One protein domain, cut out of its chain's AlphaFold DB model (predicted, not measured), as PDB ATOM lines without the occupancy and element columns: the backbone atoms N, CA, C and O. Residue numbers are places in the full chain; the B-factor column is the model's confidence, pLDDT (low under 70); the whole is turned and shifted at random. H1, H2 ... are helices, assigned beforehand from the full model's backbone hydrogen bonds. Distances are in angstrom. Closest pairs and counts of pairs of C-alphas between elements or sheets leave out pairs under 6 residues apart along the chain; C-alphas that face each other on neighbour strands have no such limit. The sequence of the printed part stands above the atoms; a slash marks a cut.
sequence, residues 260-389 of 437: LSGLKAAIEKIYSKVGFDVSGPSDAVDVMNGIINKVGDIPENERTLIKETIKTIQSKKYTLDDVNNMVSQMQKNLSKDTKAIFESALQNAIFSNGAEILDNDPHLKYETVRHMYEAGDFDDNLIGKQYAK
ATOM      1  N   LEU A 260      39.371  60.088  31.916       56.44
ATOM      2  CA  LEU A 260      39.806  58.870  31.239       56.44
ATOM      3  C   LEU A 260      39.109  57.630  31.800       56.44
ATOM      4  O   LEU A 260      38.706  56.768  31.022       56.44
ATOM      5  N   SER A 261      38.911  57.539  33.124       61.06
ATOM      6  CA  SER A 261      38.122  56.444  33.707       61.06
ATOM      7  C   SER A 261      36.652  56.512  33.307       61.06
ATOM      8  O   SER A 261      36.077  55.463  33.054       61.06
ATOM      9  N   GLY A 262      36.059  57.701  33.165       61.44
ATOM     10  CA  GLY A 262      34.700  57.874  32.655       61.44
ATOM     11  C   GLY A 262      34.549  57.380  31.215       61.44
ATOM     12  O   GLY A 262      33.704  56.528  30.942       61.44
ATOM     13  N   LEU A 263      35.391  57.842  30.287       64.69
ATOM     14  CA  LEU A 263      35.363  57.367  28.898       64.69
ATOM     15  C   LEU A 263      35.663  55.864  28.814       64.69
ATOM     16  O   LEU A 263      34.966  55.126  28.115       64.69
ATOM     17  N   LYS A 264      36.662  55.397  29.570       69.62
ATOM     18  CA  LYS A 264      37.014  53.981  29.620       69.62
ATOM     19  C   LYS A 264      35.868  53.132  30.150       69.62
ATOM     20  O   LYS A 264      35.524  52.151  29.506       69.62
ATOM     21  N   ALA A 265      35.231  53.545  31.241       69.81
ATOM     22  CA  ALA A 265      34.072  52.866  31.802       69.81
ATOM     23  C   ALA A 265      32.891  52.861  30.825       69.81
ATOM     24  O   ALA A 265      32.194  51.858  30.726       69.81
ATOM     25  N   ALA A 266      32.672  53.941  30.068       71.25
ATOM     26  CA  ALA A 266      31.622  53.991  29.053       71.25
ATOM     27  C   ALA A 266      31.875  52.980  27.925       71.25
ATOM     28  O   ALA A 266      30.978  52.215  27.577       71.25
ATOM     29  N   ILE A 267      33.102  52.926  27.398       73.12
ATOM     30  CA  ILE A 267      33.475  51.976  26.343       73.12
ATOM     31  C   ILE A 267      33.468  50.540  26.873       73.12
ATOM     32  O   ILE A 267      32.924  49.653  26.222       73.12
ATOM     33  N   GLU A 268      33.988  50.307  28.080       74.19
ATOM     34  CA  GLU A 268      33.904  49.011  28.755       74.19
ATOM     35  C   GLU A 268      32.454  48.566  28.932       74.19
ATOM     36  O   GLU A 268      32.155  47.395  28.706       74.19
ATOM     37  N   LYS A 269      31.540  49.484  29.267       76.12
ATOM     38  CA  LYS A 269      30.105  49.204  29.381       76.12
ATOM     39  C   LYS A 269      29.498  48.845  28.022       76.12
ATOM     40  O   LYS A 269      28.786  47.847  27.940       76.12
ATOM     41  N   ILE A 270      29.823  49.589  26.958       78.62
ATOM     42  CA  ILE A 270      29.364  49.317  25.580       78.62
ATOM     43  C   ILE A 270      29.858  47.946  25.101       78.62
ATOM     44  O   ILE A 270      29.071  47.127  24.626       78.62
ATOM     45  N   TYR A 271      31.152  47.661  25.258       78.88
ATOM     46  CA  TYR A 271      31.742  46.400  24.807       78.88
ATOM     47  C   TYR A 271      31.271  45.235  25.662       78.88
ATOM     48  O   TYR A 271      30.963  44.182  25.122       78.88
ATOM     49  N   SER A 272      31.135  45.421  26.976       73.56
ATOM     50  CA  SER A 272      30.608  44.375  27.854       73.56
ATOM     51  C   SER A 272      29.151  44.061  27.558       73.56
ATOM     52  O   SER A 272      28.767  42.901  27.662       73.56
ATOM     53  N   LYS A 273      28.350  45.052  27.145       73.38
ATOM     54  CA  LYS A 273      26.956  44.833  26.752       73.38
ATOM     55  C   LYS A 273      26.858  43.850  25.583       73.38
ATOM     56  O   LYS A 273      26.131  42.871  25.671       73.38
ATOM     57  N   VAL A 274      27.642  44.066  24.530       69.56
ATOM     58  CA  VAL A 274      27.638  43.205  23.333       69.56
ATOM     59  C   VAL A 274      28.406  41.912  23.570       69.56
ATOM     60  O   VAL A 274      27.929  40.835  23.231       69.56
ATOM     61  N   GLY A 275      29.574  42.002  24.201       62.00
ATOM     62  CA  GLY A 275      30.402  40.857  24.540       62.00
ATOM     63  C   GLY A 275      29.648  39.862  25.413       62.00
ATOM     64  O   GLY A 275      29.704  38.674  25.140       62.00
ATOM     65  N   PHE A 276      28.888  40.308  26.412       63.94
ATOM     66  CA  PHE A 276      28.092  39.410  27.250       63.94
ATOM     67  C   PHE A 276      26.898  38.806  26.498       63.94
ATOM     68  O   PHE A 276      26.633  37.614  26.642       63.94
ATOM     69  N   ASP A 277      26.216  39.603  25.670       59.06
ATOM     70  CA  ASP A 277      25.021  39.167  24.938       59.06
ATOM     71  C   ASP A 277      25.352  38.238  23.744       59.06
ATOM     72  O   ASP A 277      24.480  37.505  23.278       59.06
ATOM     73  N   VAL A 278      26.603  38.237  23.256       54.16
ATOM     74  CA  VAL A 278      27.050  37.440  22.094       54.16
ATOM     75  C   VAL A 278      28.065  36.348  22.452       54.16
ATOM     76  O   VAL A 278      28.167  35.373  21.707       54.16
ATOM     77  N   SER A 279      28.790  36.456  23.576       56.50
ATOM     78  CA  SER A 279      29.789  35.442  23.950       56.50
ATOM     79  C   SER A 279      29.125  34.084  24.125       56.50
ATOM     80  O   SER A 279      28.325  33.871  25.035       56.50
ATOM     81  N   GLY A 280      29.467  33.149  23.247       56.97
ATOM     82  CA  GLY A 280      28.949  31.794  23.306       56.97
ATOM     83  C   GLY A 280      29.671  30.943  24.359       56.97
ATOM     84  O   GLY A 280      30.725  31.316  24.880       56.97
ATOM     85  N   PRO A 281      29.176  29.719  24.617       57.97
ATOM     86  CA  PRO A 281      29.896  28.693  25.375       57.97
ATOM     87  C   PRO A 281      31.360  28.474  24.947       57.97
ATOM     88  O   PRO A 281      32.194  28.123  25.781       57.97
ATOM     89  N   SER A 282      31.672  28.665  23.658       61.78
ATOM     90  CA  SER A 282      33.025  28.560  23.095       61.78
ATOM     91  C   SER A 282      33.966  29.646  23.604       61.78
ATOM     92  O   SER A 282      35.103  29.345  23.952       61.78
ATOM     93  N   ASP A 283      33.483  30.880  23.729       62.44
ATOM     94  CA  ASP A 283      34.320  32.024  24.095       62.44
ATOM     95  C   ASP A 283      34.688  31.934  25.575       62.44
ATOM     96  O   ASP A 283      35.851  32.077  25.945       62.44
ATOM     97  N   ALA A 284      33.732  31.543  26.427       63.06
ATOM     98  CA  ALA A 284      34.005  31.218  27.825       63.06
ATOM     99  C   ALA A 284      35.086  30.127  27.956       63.06
ATOM    100  O   ALA A 284      35.965  30.208  28.815       63.06
ATOM    101  N   VAL A 285      35.058  29.113  27.089       66.75
ATOM    102  CA  VAL A 285      36.068  28.049  27.050       66.75
ATOM    103  C   VAL A 285      37.440  28.573  26.623       66.75
ATOM    104  O   VAL A 285      38.439  28.213  27.250       66.75
ATOM    105  N   ASP A 286      37.510  29.433  25.612       68.81
ATOM    106  CA  ASP A 286      38.770  30.009  25.133       68.81
ATOM    107  C   ASP A 286      39.416  30.925  26.177       68.81
ATOM    108  O   ASP A 286      40.629  30.856  26.401       68.81
ATOM    109  N   VAL A 287      38.606  31.683  26.919       64.81
ATOM    110  CA  VAL A 287      39.049  32.453  28.090       64.81
ATOM    111  C   VAL A 287      39.650  31.546  29.153       64.81
ATOM    112  O   VAL A 287      40.770  31.774  29.613       64.81
ATOM    113  N   MET A 288      38.933  30.485  29.524       67.75
ATOM    114  CA  MET A 288      39.396  29.534  30.531       67.75
ATOM    115  C   MET A 288      40.691  28.826  30.106       67.75
ATOM    116  O   MET A 288      41.607  28.672  30.920       67.75
ATOM    117  N   ASN A 289      40.813  28.455  28.828       71.19
ATOM    118  CA  ASN A 289      42.042  27.904  28.253       71.19
ATOM    119  C   ASN A 289      43.194  28.919  28.306       71.19
ATOM    120  O   ASN A 289      44.319  28.567  28.675       71.19
ATOM    121  N   GLY A 290      42.924  30.184  27.978       67.25
ATOM    122  CA  GLY A 290      43.889  31.277  28.063       67.25
ATOM    123  C   GLY A 290      44.431  31.475  29.480       67.25
ATOM    124  O   GLY A 290      45.643  31.607  29.651       67.25
ATOM    125  N   ILE A 291      43.564  31.420  30.492       65.19
ATOM    126  CA  ILE A 291      43.935  31.540  31.911       65.19
ATOM    127  C   ILE A 291      44.861  30.395  32.337       65.19
ATOM    128  O   ILE A 291      45.928  30.646  32.899       65.19
ATOM    129  N   ILE A 292      44.505  29.145  32.014       68.00
ATOM    130  CA  ILE A 292      45.336  27.967  32.327       68.00
ATOM    131  C   ILE A 292      46.733  28.106  31.711       68.00
ATOM    132  O   ILE A 292      47.727  27.754  32.346       68.00
ATOM    133  N   ASN A 293      46.819  28.605  30.480       66.81
ATOM    134  CA  ASN A 293      48.078  28.659  29.740       66.81
ATOM    135  C   ASN A 293      48.949  29.873  30.095       66.81
ATOM    136  O   ASN A 293      50.166  29.795  29.943       66.81
ATOM    137  N   LYS A 294      48.355  30.985  30.551       61.09
ATOM    138  CA  LYS A 294      49.073  32.248  30.803       61.09
ATOM    139  C   LYS A 294      49.393  32.509  32.275       61.09
ATOM    140  O   LYS A 294      50.318  33.266  32.549       61.09
ATOM    141  N   VAL A 295      48.670  31.901  33.216       62.25
ATOM    142  CA  VAL A 295      48.854  32.158  34.653       62.25
ATOM    143  C   VAL A 295      49.606  30.992  35.302       62.25
ATOM    144  O   VAL A 295      49.096  29.871  35.406       62.25
ATOM    145  N   GLY A 296      50.845  31.255  35.724       60.34
ATOM    146  CA  GLY A 296      51.720  30.265  36.366       60.34
ATOM    147  C   GLY A 296      51.287  29.876  37.783       60.34
ATOM    148  O   GLY A 296      51.475  28.729  38.176       60.34
ATOM    149  N   ASP A 297      50.627  30.787  38.503       69.44
ATOM    150  CA  ASP A 297      50.407  30.679  39.954       69.44
ATOM    151  C   ASP A 297      49.061  30.055  40.363       69.44
ATOM    152  O   ASP A 297      48.688  30.099  41.533       69.44
ATOM    153  N   ILE A 298      48.315  29.452  39.430       78.00
ATOM    154  CA  ILE A 298      47.050  28.775  39.765       78.00
ATOM    155  C   ILE A 298      47.351  27.420  40.430       78.00
ATOM    156  O   ILE A 298      47.973  26.571  39.776       78.00
ATOM    157  N   PRO A 299      46.870  27.168  41.667       83.88
ATOM    158  CA  PRO A 299      46.992  25.873  42.334       83.88
ATOM    159  C   PRO A 299      46.475  24.712  41.471       83.88
ATOM    160  O   PRO A 299      45.443  24.827  40.808       83.88
ATOM    161  N   GLU A 300      47.154  23.560  41.489       85.81
ATOM    162  CA  GLU A 300      46.841  22.436  40.584       85.81
ATOM    163  C   GLU A 300      45.406  21.904  40.753       85.81
ATOM    164  O   GLU A 300      44.763  21.515  39.777       85.81
ATOM    165  N   ASN A 301      44.862  21.932  41.972       85.94
ATOM    166  CA  ASN A 301      43.474  21.550  42.244       85.94
ATOM    167  C   ASN A 301      42.466  22.494  41.563       85.94
ATOM    168  O   ASN A 301      41.463  22.038  41.022       85.94
ATOM    169  N   GLU A 302      42.746  23.796  41.535       83.81
ATOM    170  CA  GLU A 302      41.903  24.797  40.871       83.81
ATOM    171  C   GLU A 302      42.082  24.751  39.350       83.81
ATOM    172  O   GLU A 302      41.105  24.775  38.604       83.81
ATOM    173  N   ARG A 303      43.319  24.562  38.879       82.75
ATOM    174  CA  ARG A 303      43.625  24.296  37.467       82.75
ATOM    175  C   ARG A 303      42.867  23.069  36.954       82.75
ATOM    176  O   ARG A 303      42.354  23.089  35.835       82.75
ATOM    177  N   THR A 304      42.775  22.016  37.764       85.25
ATOM    178  CA  THR A 304      42.002  20.807  37.446       85.25
ATOM    179  C   THR A 304      40.506  21.109  37.360       85.25
ATOM    180  O   THR A 304      39.882  20.748  36.364       85.25
ATOM    181  N   LEU A 305      39.948  21.845  38.327       85.00
ATOM    182  CA  LEU A 305      38.541  22.256  38.317       85.00
ATOM    183  C   LEU A 305      38.174  23.080  37.064       85.00
ATOM    184  O   LEU A 305      37.138  22.839  36.440       85.00
ATOM    185  N   ILE A 306      39.036  24.019  36.655       79.31
ATOM    186  CA  ILE A 306      38.827  24.828  35.442       79.31
ATOM    187  C   ILE A 306      38.857  23.933  34.191       79.31
ATOM    188  O   ILE A 306      37.963  24.019  33.348       79.31
ATOM    189  N   LYS A 307      39.828  23.012  34.083       83.50
ATOM    190  CA  LYS A 307      39.917  22.049  32.966       83.50
ATOM    191  C   LYS A 307      38.693  21.138  32.873       83.50
ATOM    192  O   LYS A 307      38.219  20.860  31.771       83.50
ATOM    193  N   GLU A 308      38.174  20.664  34.002       85.06
ATOM    194  CA  GLU A 308      36.963  19.836  34.039       85.06
ATOM    195  C   GLU A 308      35.724  20.620  33.605       85.06
ATOM    196  O   GLU A 308      34.892  20.100  32.856       85.06
ATOM    197  N   THR A 309      35.636  21.890  34.001       79.44
ATOM    198  CA  THR A 309      34.562  22.799  33.585       79.44
ATOM    199  C   THR A 309      34.606  23.037  32.072       79.44
ATOM    200  O   THR A 309      33.595  22.826  31.401       79.44
ATOM    201  N   ILE A 310      35.786  23.337  31.508       80.62
ATOM    202  CA  ILE A 310      36.003  23.447  30.053       80.62
ATOM    203  C   ILE A 310      35.569  22.172  29.332       80.62
ATOM    204  O   ILE A 310      34.761  22.221  28.406       80.62
ATOM    205  N   LYS A 311      36.091  21.017  29.765       81.81
ATOM    206  CA  LYS A 311      35.796  19.726  29.138       81.81
ATOM    207  C   LYS A 311      34.299  19.443  29.153       81.81
ATOM    208  O   LYS A 311      33.760  18.921  28.181       81.81
ATOM    209  N   THR A 312      33.628  19.798  30.247       78.81
ATOM    210  CA  THR A 312      32.183  19.638  30.358       78.81
ATOM    211  C   THR A 312      31.484  20.511  29.327       78.81
ATOM    212  O   THR A 312      30.728  19.957  28.530       78.81
ATOM    213  N   ILE A 313      31.796  21.810  29.262       74.38
ATOM    214  CA  ILE A 313      31.203  22.749  28.297       74.38
ATOM    215  C   ILE A 313      31.422  22.287  26.850       74.38
ATOM    216  O   ILE A 313      30.473  22.251  26.076       74.38
ATOM    217  N   GLN A 314      32.629  21.838  26.499       76.38
ATOM    218  CA  GLN A 314      32.950  21.341  25.154       76.38
ATOM    219  C   GLN A 314      32.238  20.022  24.799       76.38
ATOM    220  O   GLN A 314      32.023  19.726  23.625       76.38
ATOM    221  N   SER A 315      31.890  19.200  25.796       74.88
ATOM    222  CA  SER A 315      31.315  17.864  25.579       74.88
ATOM    223  C   SER A 315      29.811  17.846  25.290       74.88
ATOM    224  O   SER A 315      29.291  16.805  24.878       74.88
ATOM    225  N   LYS A 316      29.090  18.956  25.503       71.62
ATOM    226  CA  LYS A 316      27.641  19.042  25.256       71.62
ATOM    227  C   LYS A 316      27.255  20.361  24.593       71.62
ATOM    228  O   LYS A 316      27.954  21.357  24.701       71.62
ATOM    229  N   LYS A 317      26.079  20.379  23.959       68.38
ATOM    230  CA  LYS A 317      25.402  21.628  23.592       68.38
ATOM    231  C   LYS A 317      24.742  22.206  24.844       68.38
ATOM    232  O   LYS A 317      23.664  21.753  25.219       68.38
ATOM    233  N   TYR A 318      25.417  23.141  25.496       68.12
ATOM    234  CA  TYR A 318      24.865  23.930  26.592       68.12
ATOM    235  C   TYR A 318      24.307  25.252  26.071       68.12
ATOM    236  O   TYR A 318      24.799  25.788  25.076       68.12
ATOM    237  N   THR A 319      23.277  25.762  26.739       68.31
ATOM    238  CA  THR A 319      22.831  27.147  26.553       68.31
ATOM    239  C   THR A 319      23.813  28.112  27.223       68.31
ATOM    240  O   THR A 319      24.658  27.697  28.021       68.31
ATOM    241  N   LEU A 320      23.712  29.407  26.920       61.50
ATOM    242  CA  LEU A 320      24.518  30.427  27.594       61.50
ATOM    243  C   LEU A 320      24.254  30.450  29.112       61.50
ATOM    244  O   LEU A 320      25.192  30.525  29.902       61.50
ATOM    245  N   ASP A 321      22.996  30.281  29.524       66.50
ATOM    246  CA  ASP A 321      22.606  30.221  30.936       66.50
ATOM    247  C   ASP A 321      23.236  29.031  31.666       66.50
ATOM    248  O   ASP A 321      23.684  29.160  32.809       66.50
ATOM    249  N   ASP A 322      23.320  27.872  31.009       69.62
ATOM    250  CA  ASP A 322      24.000  26.703  31.571       69.62
ATOM    251  C   ASP A 322      25.484  27.003  31.816       69.62
ATOM    252  O   ASP A 322      26.009  26.713  32.892       69.62
ATOM    253  N   VAL A 323      26.156  27.636  30.850       66.06
ATOM    254  CA  VAL A 323      27.570  28.014  30.970       66.06
ATOM    255  C   VAL A 323      27.777  29.046  32.071       66.06
ATOM    256  O   VAL A 323      28.653  28.858  32.915       66.06
ATOM    257  N   ASN A 324      26.939  30.081  32.135       67.12
ATOM    258  CA  ASN A 324      26.997  31.104  33.179       67.12
ATOM    259  C   ASN A 324      26.819  30.502  34.577       67.12
ATOM    260  O   ASN A 324      27.556  30.838  35.510       67.12
ATOM    261  N   ASN A 325      25.892  29.553  34.723       73.56
ATOM    262  CA  ASN A 325      25.698  28.821  35.970       73.56
ATOM    263  C   ASN A 325      26.917  27.964  36.326       73.56
ATOM    264  O   ASN A 325      27.349  27.962  37.480       73.56
ATOM    265  N   MET A 326      27.503  27.259  35.356       75.94
ATOM    266  CA  MET A 326      28.692  26.432  35.575       75.94
ATOM    267  C   MET A 326      29.910  27.271  35.974       75.94
ATOM    268  O   MET A 326      30.580  26.936  36.951       75.94
ATOM    269  N   VAL A 327      30.152  28.391  35.288       73.62
ATOM    270  CA  VAL A 327      31.213  29.348  35.632       73.62
ATOM    271  C   VAL A 327      30.984  29.920  37.032       73.62
ATOM    272  O   VAL A 327      31.901  29.910  37.853       73.62
ATOM    273  N   SER A 328      29.752  30.316  37.359       76.75
ATOM    274  CA  SER A 328      29.400  30.834  38.690       76.75
ATOM    275  C   SER A 328      29.623  29.807  39.804       76.75
ATOM    276  O   SER A 328      30.047  30.155  40.906       76.75
ATOM    277  N   GLN A 329      29.331  28.526  39.554       79.12
ATOM    278  CA  GLN A 329      29.580  27.453  40.522       79.12
ATOM    279  C   GLN A 329      31.070  27.147  40.665       79.12
ATOM    280  O   GLN A 329      31.548  26.963  41.782       79.12
ATOM    281  N   MET A 330      31.818  27.146  39.562       82.50
ATOM    282  CA  MET A 330      33.272  27.004  39.587       82.50
ATOM    283  C   MET A 330      33.912  28.123  40.418       82.50
ATOM    284  O   MET A 330      34.680  27.831  41.329       82.50
ATOM    285  N   GLN A 331      33.533  29.385  40.182       76.81
ATOM    286  CA  GLN A 331      34.063  30.553  40.896       76.81
ATOM    287  C   GLN A 331      33.878  30.486  42.419       76.81
ATOM    288  O   GLN A 331      34.702  31.024  43.152       76.81
ATOM    289  N   LYS A 332      32.825  29.824  42.921       86.31
ATOM    290  CA  LYS A 332      32.607  29.637  44.370       86.31
ATOM    291  C   LYS A 332      33.643  28.725  45.024       86.31
ATOM    292  O   LYS A 332      33.831  28.809  46.233       86.31
ATOM    293  N   ASN A 333      34.281  27.861  44.238       85.56
ATOM    294  CA  ASN A 333      35.259  26.880  44.703       85.56
ATOM    295  C   ASN A 333      36.709  27.305  44.420       85.56
ATOM    296  O   ASN A 333      37.630  26.562  44.751       85.56
ATOM    297  N   LEU A 334      36.915  28.476  43.809       82.88
ATOM    298  CA  LEU A 334      38.235  29.069  43.628       82.88
ATOM    299  C   LEU A 334      38.637  29.845  44.885       82.88
ATOM    300  O   LEU A 334      37.805  30.485  45.536       82.88
ATOM    301  N   SER A 335      39.929  29.836  45.201       85.44
ATOM    302  CA  SER A 335      40.516  30.779  46.146       85.44
ATOM    303  C   SER A 335      40.258  32.224  45.712       85.44
ATOM    304  O   SER A 335      40.001  32.520  44.543       85.44
ATOM    305  N   LYS A 336      40.340  33.152  46.671       85.31
ATOM    306  CA  LYS A 336      40.119  34.582  46.421       85.31
ATOM    307  C   LYS A 336      41.022  35.120  45.302       85.31
ATOM    308  O   LYS A 336      40.539  35.859  44.450       85.31
ATOM    309  N   ASP A 337      42.293  34.728  45.299       81.12
ATOM    310  CA  ASP A 337      43.285  35.240  44.351       81.12
ATOM    311  C   ASP A 337      43.037  34.688  42.942       81.12
ATOM    312  O   ASP A 337      42.944  35.456  41.985       81.12
ATOM    313  N   THR A 338      42.805  33.379  42.807       76.06
ATOM    314  CA  THR A 338      42.460  32.776  41.510       76.06
ATOM    315  C   THR A 338      41.125  33.281  40.985       76.06
ATOM    316  O   THR A 338      40.989  33.518  39.786       76.06
ATOM    317  N   LYS A 339      40.142  33.496  41.866       78.62
ATOM    318  CA  LYS A 339      38.862  34.098  41.493       78.62
ATOM    319  C   LYS A 339      39.054  35.511  40.936       78.62
ATOM    320  O   LYS A 339      38.500  35.801  39.883       78.62
ATOM    321  N   ALA A 340      39.866  36.351  41.580       75.44
ATOM    322  CA  ALA A 340      40.145  37.705  41.100       75.44
ATOM    323  C   ALA A 340      40.868  37.705  39.741       75.44
ATOM    324  O   ALA A 340      40.497  38.456  38.839       75.44
ATOM    325  N   ILE A 341      41.855  36.819  39.559       73.19
ATOM    326  CA  ILE A 341      42.540  36.627  38.270       73.19
ATOM    327  C   ILE A 341      41.545  36.179  37.194       73.19
ATOM    328  O   ILE A 341      41.565  36.689  36.073       73.19
ATOM    329  N   PHE A 342      40.664  35.241  37.538       71.75
ATOM    330  CA  PHE A 342      39.651  34.716  36.635       71.75
ATOM    331  C   PHE A 342      38.642  35.785  36.214       71.75
ATOM    332  O   PHE A 342      38.379  35.936  35.027       71.75
ATOM    333  N   GLU A 343      38.088  36.532  37.169       71.75
ATOM    334  CA  GLU A 343      37.135  37.614  36.910       71.75
ATOM    335  C   GLU A 343      37.764  38.703  36.037       71.75
ATOM    336  O   GLU A 343      37.149  39.116  35.056       71.75
ATOM    337  N   SER A 344      39.015  39.086  36.312       70.06
ATOM    338  CA  SER A 344      39.742  40.054  35.485       70.06
ATOM    339  C   SER A 344      39.975  39.543  34.058       70.06
ATOM    340  O   SER A 344      39.738  40.261  33.089       70.06
ATOM    341  N   ALA A 345      40.406  38.289  33.900       67.31
ATOM    342  CA  ALA A 345      40.638  37.701  32.584       67.31
ATOM    343  C   ALA A 345      39.338  37.519  31.784       67.31
ATOM    344  O   ALA A 345      39.325  37.766  30.579       67.31
ATOM    345  N   LEU A 346      38.245  37.139  32.451       69.19
ATOM    346  CA  LEU A 346      36.924  37.029  31.843       69.19
ATOM    347  C   LEU A 346      36.396  38.395  31.400       69.19
ATOM    348  O   LEU A 346      35.946  38.517  30.266       69.19
ATOM    349  N   GLN A 347      36.513  39.427  32.238       68.12
ATOM    350  CA  GLN A 347      36.150  40.796  31.861       68.12
ATOM    351  C   GLN A 347      36.959  41.287  30.658       68.12
ATOM    352  O   GLN A 347      36.374  41.791  29.704       68.12
ATOM    353  N   ASN A 348      38.277  41.072  30.646       68.25
ATOM    354  CA  ASN A 348      39.132  41.464  29.520       68.25
ATOM    355  C   ASN A 348      38.748  40.765  28.211       68.25
ATOM    356  O   ASN A 348      38.863  41.349  27.135       68.25
ATOM    357  N   ALA A 349      38.305  39.513  28.285       66.00
ATOM    358  CA  ALA A 349      37.897  38.767  27.109       66.00
ATOM    359  C   ALA A 349      36.494  39.126  26.623       66.00
ATOM    360  O   ALA A 349      36.310  39.285  25.422       66.00
ATOM    361  N   ILE A 350      35.535  39.314  27.535       66.62
ATOM    362  CA  ILE A 350      34.208  39.856  27.213       66.62
ATOM    363  C   ILE A 350      34.370  41.216  26.536       66.62
ATOM    364  O   ILE A 350      33.781  41.449  25.483       66.62
ATOM    365  N   PHE A 351      35.220  42.075  27.108       71.88
ATOM    366  CA  PHE A 351      35.604  43.344  26.510       71.88
ATOM    367  C   PHE A 351      36.160  43.116  25.107       71.88
ATOM    368  O   PHE A 351      35.547  43.581  24.162       71.88
ATOM    369  N   SER A 352      37.243  42.347  24.949       71.88
ATOM    370  CA  SER A 352      37.910  42.133  23.650       71.88
ATOM    371  C   SER A 352      36.983  41.546  22.575       71.88
ATOM    372  O   SER A 352      37.053  41.969  21.426       71.88
ATOM    373  N   ASN A 353      36.096  40.617  22.940       70.50
ATOM    374  CA  ASN A 353      35.132  40.008  22.022       70.50
ATOM    375  C   ASN A 353      34.047  41.010  21.606       70.50
ATOM    376  O   ASN A 353      33.798  41.209  20.422       70.50
ATOM    377  N   GLY A 354      33.440  41.712  22.573       72.62
ATOM    378  CA  GLY A 354      32.460  42.759  22.276       72.62
ATOM    379  C   GLY A 354      33.054  43.878  21.421       72.62
ATOM    380  O   GLY A 354      32.417  44.363  20.491       72.62
ATOM    381  N   ALA A 355      34.305  44.224  21.699       77.75
ATOM    382  CA  ALA A 355      35.116  45.161  20.950       77.75
ATOM    383  C   ALA A 355      35.261  44.704  19.473       77.75
ATOM    384  O   ALA A 355      34.917  45.453  18.559       77.75
ATOM    385  N   GLU A 356      35.701  43.462  19.235       78.88
ATOM    386  CA  GLU A 356      35.850  42.877  17.892       78.88
ATOM    387  C   GLU A 356      34.519  42.802  17.129       78.88
ATOM    388  O   GLU A 356      34.450  43.172  15.955       78.88
ATOM    389  N   ILE A 357      33.444  42.360  17.789       77.06
ATOM    390  CA  ILE A 357      32.107  42.274  17.190       77.06
ATOM    391  C   ILE A 357      31.637  43.656  16.735       77.06
ATOM    392  O   ILE A 357      31.182  43.811  15.603       77.06
ATOM    393  N   LEU A 358      31.765  44.668  17.597       81.88
ATOM    394  CA  LEU A 358      31.312  46.017  17.279       81.88
ATOM    395  C   LEU A 358      32.151  46.692  16.193       81.88
ATOM    396  O   LEU A 358      31.605  47.468  15.412       81.88
ATOM    397  N   ASP A 359      33.453  46.424  16.117       81.12
ATOM    398  CA  ASP A 359      34.288  46.930  15.021       81.12
ATOM    399  C   ASP A 359      33.925  46.289  13.670       81.12
ATOM    400  O   ASP A 359      34.013  46.954  12.637       81.12
ATOM    401  N   ASN A 360      33.457  45.037  13.675       82.75
ATOM    402  CA  ASN A 360      33.027  44.323  12.471       82.75
ATOM    403  C   ASN A 360      31.567  44.594  12.068       82.75
ATOM    404  O   ASN A 360      31.211  44.389  10.906       82.75
ATOM    405  N   ASP A 361      30.725  45.067  12.991       85.50
ATOM    406  CA  ASP A 361      29.334  45.450  12.733       85.50
ATOM    407  C   ASP A 361      29.067  46.901  13.180       85.50
ATOM    408  O   ASP A 361      28.588  47.155  14.294       85.50
ATOM    409  N   PRO A 362      29.343  47.886  12.301       89.75
ATOM    410  CA  PRO A 362      29.095  49.291  12.597       89.75
ATOM    411  C   PRO A 362      27.633  49.573  12.942       89.75
ATOM    412  O   PRO A 362      27.353  50.393  13.815       89.75
ATOM    413  N   HIS A 363      26.684  48.884  12.302       88.88
ATOM    414  CA  HIS A 363      25.268  49.078  12.593       88.88
ATOM    415  C   HIS A 363      24.939  48.668  14.030       88.88
ATOM    416  O   HIS A 363      24.328  49.445  14.766       88.88
ATOM    417  N   LEU A 364      25.405  47.492  14.459       84.62
ATOM    418  CA  LEU A 364      25.258  47.038  15.840       84.62
ATOM    419  C   LEU A 364      25.935  47.997  16.826       84.62
ATOM    420  O   LEU A 364      25.362  48.278  17.881       84.62
ATOM    421  N   LYS A 365      27.108  48.547  16.483       87.75
ATOM    422  CA  LYS A 365      27.793  49.564  17.298       87.75
ATOM    423  C   LYS A 365      26.905  50.783  17.517       87.75
ATOM    424  O   LYS A 365      26.693  51.184  18.660       87.75
ATOM    425  N   TYR A 366      26.351  51.334  16.440       90.56
ATOM    426  CA  TYR A 366      25.457  52.485  16.517       90.56
ATOM    427  C   TYR A 366      24.217  52.206  17.369       90.56
ATOM    428  O   TYR A 366      23.932  52.957  18.301       90.56
ATOM    429  N   GLU A 367      23.510  51.108  17.101       87.31
ATOM    430  CA  GLU A 367      22.285  50.778  17.837       87.31
ATOM    431  C   GLU A 367      22.549  50.478  19.317       87.31
ATOM    432  O   GLU A 367      21.749  50.862  20.169       87.31
ATOM    433  N   THR A 368      23.688  49.858  19.642       84.94
ATOM    434  CA  THR A 368      24.096  49.616  21.033       84.94
ATOM    435  C   THR A 368      24.276  50.933  21.777       84.94
ATOM    436  O   THR A 368      23.661  51.133  22.824       84.94
ATOM    437  N   VAL A 369      25.066  51.860  21.222       87.00
ATOM    438  CA  VAL A 369      25.293  53.174  21.843       87.00
ATOM    439  C   VAL A 369      23.978  53.946  21.968       87.00
ATOM    440  O   VAL A 369      23.716  54.536  23.017       87.00
ATOM    441  N   ARG A 370      23.116  53.894  20.943       90.88
ATOM    442  CA  ARG A 370      21.804  54.552  20.937       90.88
ATOM    443  C   ARG A 370      20.899  54.027  22.050       90.88
ATOM    444  O   ARG A 370      20.374  54.819  22.826       90.88
ATOM    445  N   HIS A 371      20.744  52.708  22.154       83.81
ATOM    446  CA  HIS A 371      19.907  52.078  23.178       83.81
ATOM    447  C   HIS A 371      20.402  52.377  24.590       83.81
ATOM    448  O   HIS A 371      19.602  52.738  25.448       83.81
ATOM    449  N   MET A 372      21.712  52.277  24.823       84.56
ATOM    450  CA  MET A 372      22.306  52.606  26.120       84.56
ATOM    451  C   MET A 372      22.079  54.079  26.483       84.56
ATOM    452  O   MET A 372      21.713  54.397  27.613       84.56
ATOM    453  N   TYR A 373      22.236  54.989  25.516       84.75
ATOM    454  CA  TYR A 373      21.985  56.413  25.723       84.75
ATOM    455  C   TYR A 373      20.520  56.705  26.074       84.75
ATOM    456  O   TYR A 373      20.250  57.413  27.041       84.75
ATOM    457  N   GLU A 374      19.573  56.130  25.330       83.94
ATOM    458  CA  GLU A 374      18.132  56.302  25.560       83.94
ATOM    459  C   GLU A 374      17.649  55.660  26.869       83.94
ATOM    460  O   GLU A 374      16.726  56.175  27.500       83.94
ATOM    461  N   ALA A 375      18.274  54.560  27.294       79.56
ATOM    462  CA  ALA A 375      17.954  53.866  28.541       79.56
ATOM    463  C   ALA A 375      18.502  54.565  29.799       79.56
ATOM    464  O   ALA A 375      18.153  54.167  30.911       79.56
ATOM    465  N   GLY A 376      19.343  55.595  29.644       81.38
ATOM    466  CA  GLY A 376      20.015  56.252  30.766       81.38
ATOM    467  C   GLY A 376      21.208  55.459  31.309       81.38
ATOM    468  O   GLY A 376      21.674  55.727  32.414       81.38
ATOM    469  N   ASP A 377      21.763  54.518  30.535       79.75
ATOM    470  CA  ASP A 377      22.923  53.716  30.952       79.75
ATOM    471  C   ASP A 377      24.195  54.560  31.130       79.75
ATOM    472  O   ASP A 377      25.194  54.058  31.631       79.75
ATOM    473  N   PHE A 378      24.195  55.830  30.733       80.19
ATOM    474  CA  PHE A 378      25.301  56.753  30.993       80.19
ATOM    475  C   PHE A 378      24.941  57.846  32.012       80.19
ATOM    476  O   PHE A 378      25.716  58.778  32.196       80.19
ATOM    477  N   ASP A 379      23.782  57.781  32.676       81.62
ATOM    478  CA  ASP A 379      23.336  58.836  33.604       81.62
ATOM    479  C   ASP A 379      24.224  58.953  34.852       81.62
ATOM    480  O   ASP A 379      24.331  60.028  35.441       81.62
ATOM    481  N   ASP A 380      24.907  57.869  35.226       78.19
ATOM    482  CA  ASP A 380      25.927  57.830  36.278       78.19
ATOM    483  C   ASP A 380      27.317  58.294  35.798       78.19
ATOM    484  O   ASP A 380      28.234  58.445  36.606       78.19
ATOM    485  N   ASN A 381      27.476  58.558  34.497       74.19
ATOM    486  CA  ASN A 381      28.728  58.928  33.846       74.19
ATOM    487  C   ASN A 381      28.499  60.001  32.767       74.19
ATOM    488  O   ASN A 381      28.421  59.712  31.571       74.19
ATOM    489  N   LEU A 382      28.444  61.266  33.194       74.19
ATOM    490  CA  LEU A 382      28.176  62.418  32.318       74.19
ATOM    491  C   LEU A 382      29.135  62.515  31.121       74.19
ATOM    492  O   LEU A 382      28.713  62.858  30.018       74.19
ATOM    493  N   ILE A 383      30.409  62.165  31.318       71.44
ATOM    494  CA  ILE A 383      31.418  62.167  30.252       71.44
ATOM    495  C   ILE A 383      31.065  61.099  29.215       71.44
ATOM    496  O   ILE A 383      30.946  61.407  28.031       71.44
ATOM    497  N   GLY A 384      30.809  59.865  29.659       74.31
ATOM    498  CA  GLY A 384      30.337  58.783  28.794       74.31
ATOM    499  C   GLY A 384      29.055  59.139  28.040       74.31
ATOM    500  O   GLY A 384      28.945  58.865  26.846       74.31
ATOM    501  N   LYS A 385      28.118  59.821  28.708       80.62
ATOM    502  CA  LYS A 385      26.860  60.279  28.111       80.62
ATOM    503  C   LYS A 385      27.095  61.277  26.984       80.62
ATOM    504  O   LYS A 385      26.495  61.143  25.919       80.62
ATOM    505  N   GLN A 386      27.975  62.254  27.182       75.31
ATOM    506  CA  GLN A 386      28.322  63.207  26.131       75.31
ATOM    507  C   GLN A 386      29.018  62.518  24.952       75.31
ATOM    508  O   GLN A 386      28.608  62.731  23.815       75.31
ATOM    509  N   TYR A 387      29.995  61.646  25.206       76.88
ATOM    510  CA  TYR A 387      30.663  60.895  24.138       76.88
ATOM    511  C   TYR A 387      29.684  60.060  23.312       76.88
ATOM    512  O   TYR A 387      29.737  60.081  22.083       76.88
ATOM    513  N   ALA A 388      28.758  59.367  23.978       82.50
ATOM    514  CA  ALA A 388      27.696  58.637  23.302       82.50
ATOM    515  C   ALA A 388      26.852  59.576  22.427       82.50
ATOM    516  O   ALA A 388      26.615  59.272  21.261       82.50
ATOM    517  N   LYS A 389      26.465  60.749  22.942       85.38
ATOM    518  CA  LYS A 389      25.717  61.751  22.171       85.38
ATOM    519  C   LYS A 389      26.492  62.241  20.941       85.38
ATOM    520  O   LYS A 389      25.935  62.259  19.848       85.38
TER     521      LYS A 389
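Overview. This is residues 260 to 389 of the 437 residues of an uncharacterized protein of Rhodospirillaceae bacterium (UniProt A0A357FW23). Two lobes of three helices each are joined by one long helix, H5: an up-and-down bundle of H2, H3 and H4 sits by its earlier part, and H1, H6 and H7, touching one another, sit by its far end. H2 is the bundle helix that packs on H5, while H1 packs about perpendicular on residues 347 to 358 of H5; the bundle is not tight, its H2 and H4 meeting only at their ends. The printed part has 130 residues with seven named helices, H1 to H7 in chain order, and no named strand; the class is all helix. It is elongated, spanning 48 by 31 by 22 A, and only just compact, close to loose, with a radius of gyration of the C-alphas of 16.5 A.

Along the chain. The longest helix, H5, holds residues 336 to 360 and measures 36.0 A, from C-alpha 336 at (40.119, 34.582, 46.421) to C-alpha 360 at (33.027, 44.323, 12.471). H2 is residues 281 to 294, 20.2 A; H3 is residues 300 to 315, 22.1 A; H4 is residues 320 to 332, 18.6 A. H1 is residues 260 to 278, 26.6 A, beginning at C-alpha 260 (39.806, 58.870, 31.239). H6 is residues 362 to 375, 20.0 A, and H7 is residues 382 to 389, 10.5 A.

Arrangement. H5 touches H1 with residues 347 to 358 alone, about perpendicular at 81 degrees; their closest C-alphas, Gly 275 and Gly 354, are 3.6 A apart. With residues 342 to 349 alone H5 touches H2, at a steep tilt of 54 degrees, the closest C-alphas being Val 287 and Leu 346 at 6.3 A. H2 and H3 form a helical hairpin at a shallow tilt of 27 degrees, closest at C-alphas 285 and 310, 5.5 A. H3 and H4 form another at 11 degrees, closest at C-alphas 313 and 323, 6.9 A. H1 touches H7, closest at C-alphas 266 and 384, 5.0 A, and H6, closest at C-alphas 270 and 369, 6.7 A. H6 touches H7, closest at C-alphas 369 and 388, 6.1 A. H3 and H4 are apart from H1, H6 and H7. In each of the seven helices every O i to N i+4 pair is within hydrogen-bond range.

Size, cuts and confidence. The C-alphas farthest apart, Asn 301 and Lys 389, are 48.3 A apart. The printed part has no cut and no long link. The mean pLDDT of the printed part is 74.7, and 43 residues are under 70, among them residues 274 to 288.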